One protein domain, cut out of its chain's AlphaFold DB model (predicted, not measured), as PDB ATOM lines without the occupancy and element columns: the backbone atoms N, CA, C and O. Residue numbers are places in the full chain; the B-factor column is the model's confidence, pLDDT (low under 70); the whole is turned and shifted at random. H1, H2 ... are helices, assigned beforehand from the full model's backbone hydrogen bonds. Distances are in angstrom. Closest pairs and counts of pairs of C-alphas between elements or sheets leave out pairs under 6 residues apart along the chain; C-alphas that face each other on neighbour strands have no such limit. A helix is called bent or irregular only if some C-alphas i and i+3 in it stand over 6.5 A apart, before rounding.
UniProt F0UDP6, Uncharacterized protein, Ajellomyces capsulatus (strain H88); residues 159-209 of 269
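Overview. This is residues 159 to 209 of the 269 residues of an uncharacterized protein of Ajellomyces capsulatus (strain H88) (UniProt F0UDP6). One long helix, H4, makes the long axis, and three short helices form an arc along one side of it: H1 crosses H4 near its middle, H2 lies farther out with no contact to H4, and H3 comes back close to residues near the beginning of H4. The other end of H4 sticks out past this body, with residues 202 to 209 standing free. The printed part has 51 residues with four named helices, in the order H1, H2, H3, H4 along the chain, and no named strand; the class is all helix. It is only just compact, close to loose, with a radius of gyration of the C-alphas of 11.7 A, and it is elongated, spanning 36 by 20 by 14 A.

Arrangement. Begin with H4, residues 187 to 207, and go from it to H1, residues 161 to 166. H1 and H4 touch, and their closest C-alphas, those of Leu 164 and Ile 194, are 6.1 A apart. H4 touches H1 with residues 194 to 201 alone. The two run opposite ways at a steep tilt of 51 degrees. From H1 go on to H2, residues 169 to 178: the two only just touch, with 3 pairs of C-alphas within 8 A, and only at the corner by their link. Their closest C-alphas, those of Gln 166 and Tyr 172, are 5.8 A apart, and their lines are about perpendicular at 88 degrees. H2 and H4 are apart. H3, residues 181 to 184, is close to but not clearly touching H2, with the C-alphas of Ser 176 and Phe 183 as the closest pair at 5.8 A. In the same way H3 is close to but not clearly touching H4, where the closest C-alphas, those of Pro 182 and Leu 190, are 6.3 A apart. Along the backbone, every O i to N i+4 pair of H4 is within hydrogen-bond range, against 1 of 2 in H1 and 4 of 6 in H2, while H3 is too short for such a pair.

Along the chain. Find C-alpha 187 at (-34.702, 29.620, 14.248); from there H4 runs 30.2 A to C-alpha 207 at (-40.103, 27.861, 43.860). H1 begins at C-alpha 161, at (-45.178, 28.106, 28.769), and is 9.6 A long. H2 is 15.3 A long and irregular, with C-alphas 170 and 173 standing 7.4 A apart. H3 is 5.9 A long.

Size, cuts and confidence. Look to Lys 177 and Ser 209 for the two C-alphas farthest apart, 36.3 A. Without residues 202 to 209 the body spans 26 by 20 by 14 A. The printed part has no cut, and its three links, H1 to H2, H2 to H3 and H3 to H4, are tight. The mean pLDDT of the printed part is 77.4, and 12 residues are under 70: residues 159 to 162, 199 to 201, 203, 205 to 207 and 209.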
ATOM      1  N   GLN A 159     -43.054  35.457  30.966       40.66
ATOM      2  CA  GLN A 159     -43.990  34.747  30.048       40.66
ATOM      3  C   GLN A 159     -43.440  33.397  29.504       40.66
ATOM      4  O   GLN A 159     -42.231  33.227  29.423       40.66
ATOM      5  N   GLY A 160     -44.312  32.488  29.001       52.25
ATOM      6  CA  GLY A 160     -43.925  31.641  27.843       52.25
ATOM      7  C   GLY A 160     -44.256  30.134  27.782       52.25
ATOM      8  O   GLY A 160     -43.728  29.431  26.923       52.25
ATOM      9  N   GLN A 161     -45.136  29.574  28.613       57.59
ATOM     10  CA  GLN A 161     -45.178  28.106  28.769       57.59
ATOM     11  C   GLN A 161     -45.789  27.270  27.618       57.59
ATOM     12  O   GLN A 161     -45.380  26.123  27.440       57.59
ATOM     13  N   ASN A 162     -46.708  27.794  26.789       66.31
ATOM     14  CA  ASN A 162     -47.271  27.008  25.662       66.31
ATOM     15  C   ASN A 162     -46.228  26.688  24.584       66.31
ATOM     16  O   ASN A 162     -46.344  25.683  23.880       66.31
ATOM     17  N   LEU A 163     -45.220  27.553  24.439       73.44
ATOM     18  CA  LEU A 163     -44.216  27.412  23.392       73.44
ATOM     19  C   LEU A 163     -43.461  26.085  23.532       73.44
ATOM     20  O   LEU A 163     -43.276  25.393  22.537       73.44
ATOM     21  N   LEU A 164     -43.153  25.672  24.767       78.81
ATOM     22  CA  LEU A 164     -42.449  24.421  25.069       78.81
ATOM     23  C   LEU A 164     -43.144  23.183  24.493       78.81
ATOM     24  O   LEU A 164     -42.493  22.279  23.969       78.81
ATOM     25  N   ARG A 165     -44.479  23.149  24.553       80.81
ATOM     26  CA  ARG A 165     -45.268  22.065  23.962       80.81
ATOM     27  C   ARG A 165     -45.182  22.108  22.441       80.81
ATOM     28  O   ARG A 165     -44.922  21.077  21.823       80.81
ATOM     29  N   GLN A 166     -45.400  23.277  21.841       81.06
ATOM     30  CA  GLN A 166     -45.395  23.438  20.383       81.06
ATOM     31  C   GLN A 166     -44.044  23.058  19.770       81.06
ATOM     32  O   GLN A 166     -44.002  22.500  18.677       81.06
ATOM     33  N   THR A 167     -42.951  23.305  20.492       84.88
ATOM     34  CA  THR A 167     -41.581  23.036  20.040       84.88
ATOM     35  C   THR A 167     -41.069  21.652  20.431       84.88
ATOM     36  O   THR A 167     -39.943  21.302  20.090       84.88
ATOM     37  N   SER A 168     -41.867  20.851  21.146       86.62
ATOM     38  CA  SER A 168     -41.516  19.459  21.433       86.62
ATOM     39  C   SER A 168     -41.401  18.651  20.140       86.62
ATOM     40  O   SER A 168     -42.126  18.898  19.176       86.62
ATOM     41  N   TYR A 169     -40.516  17.652  20.137       87.25
ATOM     42  CA  TYR A 169     -40.201  16.833  18.961       87.25
ATOM     43  C   TYR A 169     -41.448  16.335  18.207       87.25
ATOM     44  O   TYR A 169     -41.530  16.462  16.990       87.25
ATOM     45  N   PHE A 170     -42.455  15.847  18.938       87.19
ATOM     46  CA  PHE A 170     -43.682  15.290  18.359       87.19
ATOM     47  C   PHE A 170     -44.629  16.331  17.743       87.19
ATOM     48  O   PHE A 170     -45.491  15.979  16.946       87.19
ATOM     49  N   ASN A 171     -44.502  17.600  18.127       86.62
ATOM     50  CA  ASN A 171     -45.395  18.681  17.711       86.62
ATOM     51  C   ASN A 171     -44.736  19.642  16.716       86.62
ATOM     52  O   ASN A 171     -45.436  20.294  15.939       86.62
ATOM     53  N   TYR A 172     -43.403  19.720  16.733       89.38
ATOM     54  CA  TYR A 172     -42.621  20.731  16.032       89.38
ATOM     55  C   TYR A 172     -42.965  20.829  14.546       89.38
ATOM     56  O   TYR A 172     -43.193  21.926  14.046       89.38
ATOM     57  N   GLU A 173     -43.056  19.696  13.845       91.75
ATOM     58  CA  GLU A 173     -43.319  19.686  12.403       91.75
ATOM     59  C   GLU A 173     -44.646  20.377  12.050       91.75
ATOM     60  O   GLU A 173     -44.712  21.141  11.088       91.75
ATOM     61  N   TYR A 174     -45.696  20.153  12.844       90.38
ATOM     62  CA  TYR A 174     -47.003  20.761  12.620       90.38
ATOM     63  C   TYR A 174     -46.961  22.284  12.820       90.38
ATOM     64  O   TYR A 174     -47.367  23.030  11.930       90.38
ATOM     65  N   TYR A 175     -46.437  22.760  13.955       85.62
ATOM     66  CA  TYR A 175     -46.429  24.200  14.262       85.62
ATOM     67  C   TYR A 175     -45.409  24.981  13.429       85.62
ATOM     68  O   TYR A 175     -45.687  26.113  13.038       85.62
ATOM     69  N   SER A 176     -44.278  24.361  13.086       88.25
ATOM     70  CA  SER A 176     -43.295  24.931  12.161       88.25
ATOM     71  C   SER A 176     -43.910  25.164  10.776       88.25
ATOM     72  O   SER A 176     -43.784  26.255  10.224       88.25
ATOM     73  N   LYS A 177     -44.685  24.200  10.252       91.88
ATOM     74  CA  LYS A 177     -45.402  24.354   8.970       91.88
ATOM     75  C   LYS A 177     -46.497  25.421   9.004       91.88
ATOM     76  O   LYS A 177     -46.733  26.057   7.982       91.88
ATOM     77  N   LEU A 178     -47.173  25.607  10.142       88.94
ATOM     78  CA  LEU A 178     -48.163  26.680  10.297       88.94
ATOM     79  C   LEU A 178     -47.523  28.071  10.224       88.94
ATOM     80  O   LEU A 178     -48.180  29.004   9.766       88.94
ATOM     81  N   GLY A 179     -46.269  28.209  10.672       84.12
ATOM     82  CA  GLY A 179     -45.511  29.456  10.577       84.12
ATOM     83  C   GLY A 179     -46.198  30.635  11.269       84.12
ATOM     84  O   GLY A 179     -46.164  31.749  10.752       84.12
ATOM     85  N   ASP A 180     -46.871  30.401  12.398       77.19
ATOM     86  CA  ASP A 180     -47.582  31.436  13.152       77.19
ATOM     87  C   ASP A 180     -46.963  31.669  14.539       77.19
ATOM     88  O   ASP A 180     -46.245  30.826  15.081       77.19
ATOM     89  N   GLY A 181     -47.233  32.834  15.131       75.25
ATOM     90  CA  GLY A 181     -46.670  33.218  16.425       75.25
ATOM     91  C   GLY A 181     -45.130  33.147  16.434       75.25
ATOM     92  O   GLY A 181     -44.515  33.613  15.475       75.25
ATOM     93  N   PRO A 182     -44.503  32.554  17.472       74.62
ATOM     94  CA  PRO A 182     -43.041  32.445  17.581       74.62
ATOM     95  C   PRO A 182     -42.358  31.650  16.457       74.62
ATOM     96  O   PRO A 182     -41.146  31.735  16.298       74.62
ATOM     97  N   PHE A 183     -43.108  30.880  15.659       82.56
ATOM     98  CA  PHE A 183     -42.569  30.155  14.500       82.56
ATOM     99  C   PHE A 183     -42.383  31.052  13.262       82.56
ATOM    100  O   PHE A 183     -41.894  30.578  12.242       82.56
ATOM    101  N   ARG A 184     -42.770  32.338  13.336       82.62
ATOM    102  CA  ARG A 184     -42.461  33.368  12.321       82.62
ATOM    103  C   ARG A 184     -41.050  33.927  12.462       82.62
ATOM    104  O   ARG A 184     -40.532  34.513  11.511       82.62
ATOM    105  N   ASP A 185     -40.480  33.804  13.654       81.19
ATOM    106  CA  ASP A 185     -39.174  34.346  13.978       81.19
ATOM    107  C   ASP A 185     -38.054  33.462  13.413       81.19
ATOM    108  O   ASP A 185     -38.283  32.350  12.928       81.19
ATOM    109  N   SER A 186     -36.813  33.952  13.468       87.44
ATOM    110  CA  SER A 186     -35.661  33.138  13.085       87.44
ATOM    111  C   SER A 186     -35.536  31.911  13.990       87.44
ATOM    112  O   SER A 186     -35.900  31.936  15.167       87.44
ATOM    113  N   GLU A 187     -34.947  30.836  13.464       86.75
ATOM    114  CA  GLU A 187     -34.702  29.620  14.248       86.75
ATOM    115  C   GLU A 187     -33.875  29.906  15.518       86.75
ATOM    116  O   GLU A 187     -34.099  29.301  16.565       86.75
ATOM    117  N   GLU A 188     -32.947  30.862  15.450       86.31
ATOM    118  CA  GLU A 188     -32.129  31.303  16.583       86.31
ATOM    119  C   GLU A 188     -32.960  32.004  17.670       86.31
ATOM    120  O   GLU A 188     -32.817  31.704  18.860       86.31
ATOM    121  N   MET A 189     -33.885  32.883  17.272       82.56
ATOM    122  CA  MET A 189     -34.800  33.539  18.206       82.56
ATOM    123  C   MET A 189     -35.762  32.522  18.828       82.56
ATOM    124  O   MET A 189     -35.987  32.547  20.037       82.56
ATOM    125  N   LEU A 190     -36.273  31.578  18.034       84.12
ATOM    126  CA  LEU A 190     -37.125  30.499  18.525       84.12
ATOM    127  C   LEU A 190     -36.390  29.639  19.565       84.12
ATOM    128  O   LEU A 190     -36.933  29.388  20.640       84.12
ATOM    129  N   LYS A 191     -35.136  29.245  19.304       83.00
ATOM    130  CA  LYS A 191     -34.290  28.520  20.273       83.00
ATOM    131  C   LYS A 191     -34.066  29.315  21.555       83.00
ATOM    132  O   LYS A 191     -34.181  28.750  22.642       83.00
ATOM    133  N   THR A 192     -33.793  30.612  21.435       79.12
ATOM    134  CA  THR A 192     -33.608  31.509  22.584       79.12
ATOM    135  C   THR A 192     -34.869  31.573  23.443       79.12
ATOM    136  O   THR A 192     -34.800  31.363  24.654       79.12
ATOM    137  N   HIS A 193     -36.037  31.769  22.824       78.75
ATOM    138  CA  HIS A 193     -37.314  31.786  23.533       78.75
ATOM    139  C   HIS A 193     -37.616  30.450  24.217       78.75
ATOM    140  O   HIS A 193     -38.034  30.448  25.373       78.75
ATOM    141  N   ILE A 194     -37.371  29.314  23.555       82.38
ATOM    142  CA  ILE A 194     -37.546  27.991  24.175       82.38
ATOM    143  C   ILE A 194     -36.637  27.854  25.401       82.38
ATOM    144  O   ILE A 194     -37.120  27.480  26.467       82.38
ATOM    145  N   GLY A 195     -35.346  28.177  25.267       72.50
ATOM    146  CA  GLY A 195     -34.374  28.081  26.360       72.50
ATOM    147  C   GLY A 195     -34.770  28.927  27.568       72.50
ATOM    148  O   GLY A 195     -34.786  28.429  28.693       72.50
ATOM    149  N   HIS A 196     -35.192  30.166  27.320       74.56
ATOM    150  CA  HIS A 196     -35.752  31.050  28.337       74.56
ATOM    151  C   HIS A 196     -36.980  30.428  29.025       74.56
ATOM    152  O   HIS A 196     -37.026  30.334  30.248       74.56
ATOM    153  N   CYS A 197     -37.949  29.918  28.259       72.25
ATOM    154  CA  CYS A 197     -39.170  29.327  28.814       72.25
ATOM    155  C   CYS A 197     -38.895  28.079  29.672       72.25
ATOM    156  O   CYS A 197     -39.548  27.890  30.699       72.25
ATOM    157  N   ILE A 198     -37.937  27.231  29.272       77.12
ATOM    158  CA  ILE A 198     -37.516  26.064  30.064       77.12
ATOM    159  C   ILE A 198     -36.926  26.522  31.395       77.12
ATOM    160  O   ILE A 198     -37.263  25.954  32.435       77.12
ATOM    161  N   ASP A 199     -36.071  27.546  31.381       67.81
ATOM    162  CA  ASP A 199     -35.457  28.038  32.611       67.81
ATOM    163  C   ASP A 199     -36.497  28.641  33.565       67.81
ATOM    164  O   ASP A 199     -36.456  28.378  34.765       67.81
ATOM    165  N   ILE A 200     -37.513  29.334  33.049       69.50
ATOM    166  CA  ILE A 200     -38.614  29.848  33.879       69.50
ATOM    167  C   ILE A 200     -39.495  28.751  34.437       69.50
ATOM    168  O   ILE A 200     -39.880  28.816  35.606       69.50
ATOM    169  N   LEU A 201     -39.766  27.705  33.660       69.00
ATOM    170  CA  LEU A 201     -40.463  26.541  34.189       69.00
ATOM    171  C   LEU A 201     -39.645  25.867  35.302       69.00
ATOM    172  O   LEU A 201     -40.197  25.565  36.357       69.00
ATOM    173  N   ARG A 202     -38.328  25.697  35.114       70.75
ATOM    174  CA  ARG A 202     -37.420  25.170  36.146       70.75
ATOM    175  C   ARG A 202     -37.463  26.027  37.412       70.75
ATOM    176  O   ARG A 202     -37.628  25.483  38.501       70.75
ATOM    177  N   GLN A 203     -37.330  27.347  37.283       66.69
ATOM    178  CA  GLN A 203     -37.373  28.271  38.419       66.69
ATOM    179  C   GLN A 203     -38.724  28.220  39.145       66.69
ATOM    180  O   GLN A 203     -38.744  28.195  40.374       66.69
ATOM    181  N   ARG A 204     -39.844  28.127  38.413       70.81
ATOM    182  CA  ARG A 204     -41.181  27.972  39.006       70.81
ATOM    183  C   ARG A 204     -41.298  26.664  39.784       70.81
ATOM    184  O   ARG A 204     -41.653  26.722  40.950       70.81
ATOM    185  N   VAL A 205     -40.921  25.528  39.190       66.62
ATOM    186  CA  VAL A 205     -40.955  24.208  39.853       66.62
ATOM    187  C   VAL A 205     -40.095  24.188  41.122       66.62
ATOM    188  O   VAL A 205     -40.488  23.617  42.135       66.62
ATOM    189  N   MET A 206     -38.931  24.840  41.101       64.75
ATOM    190  CA  MET A 206     -38.090  24.972  42.295       64.75
ATOM    191  C   MET A 206     -38.710  25.888  43.360       64.75
ATOM    192  O   MET A 206     -38.539  25.641  44.548       64.75
ATOM    193  N   CYS A 207     -39.422  26.939  42.950       66.31
ATOM    194  CA  CYS A 207     -40.103  27.861  43.860       66.31
ATOM    195  C   CYS A 207     -41.352  27.238  44.503       66.31
ATOM    196  O   CYS A 207     -41.685  27.576  45.635       66.31
ATOM    197  N   THR A 208     -42.034  26.347  43.783       72.75
ATOM    198  CA  THR A 208     -43.301  25.713  44.172       72.75
ATOM    199  C   THR A 208     -43.125  24.193  44.239       72.75
ATOM    200  O   THR A 208     -43.859  23.413  43.645       72.75
ATOM    201  N   SER A 209     -42.052  23.733  44.887       67.31
ATOM    202  CA  SER A 209     -41.790  22.295  44.983       67.31
ATOM    203  C   SER A 209     -42.835  21.611  45.863       67.31
ATOM    204  O   SER A 209     -43.019  21.974  47.025       67.31
TER     205      SER A 209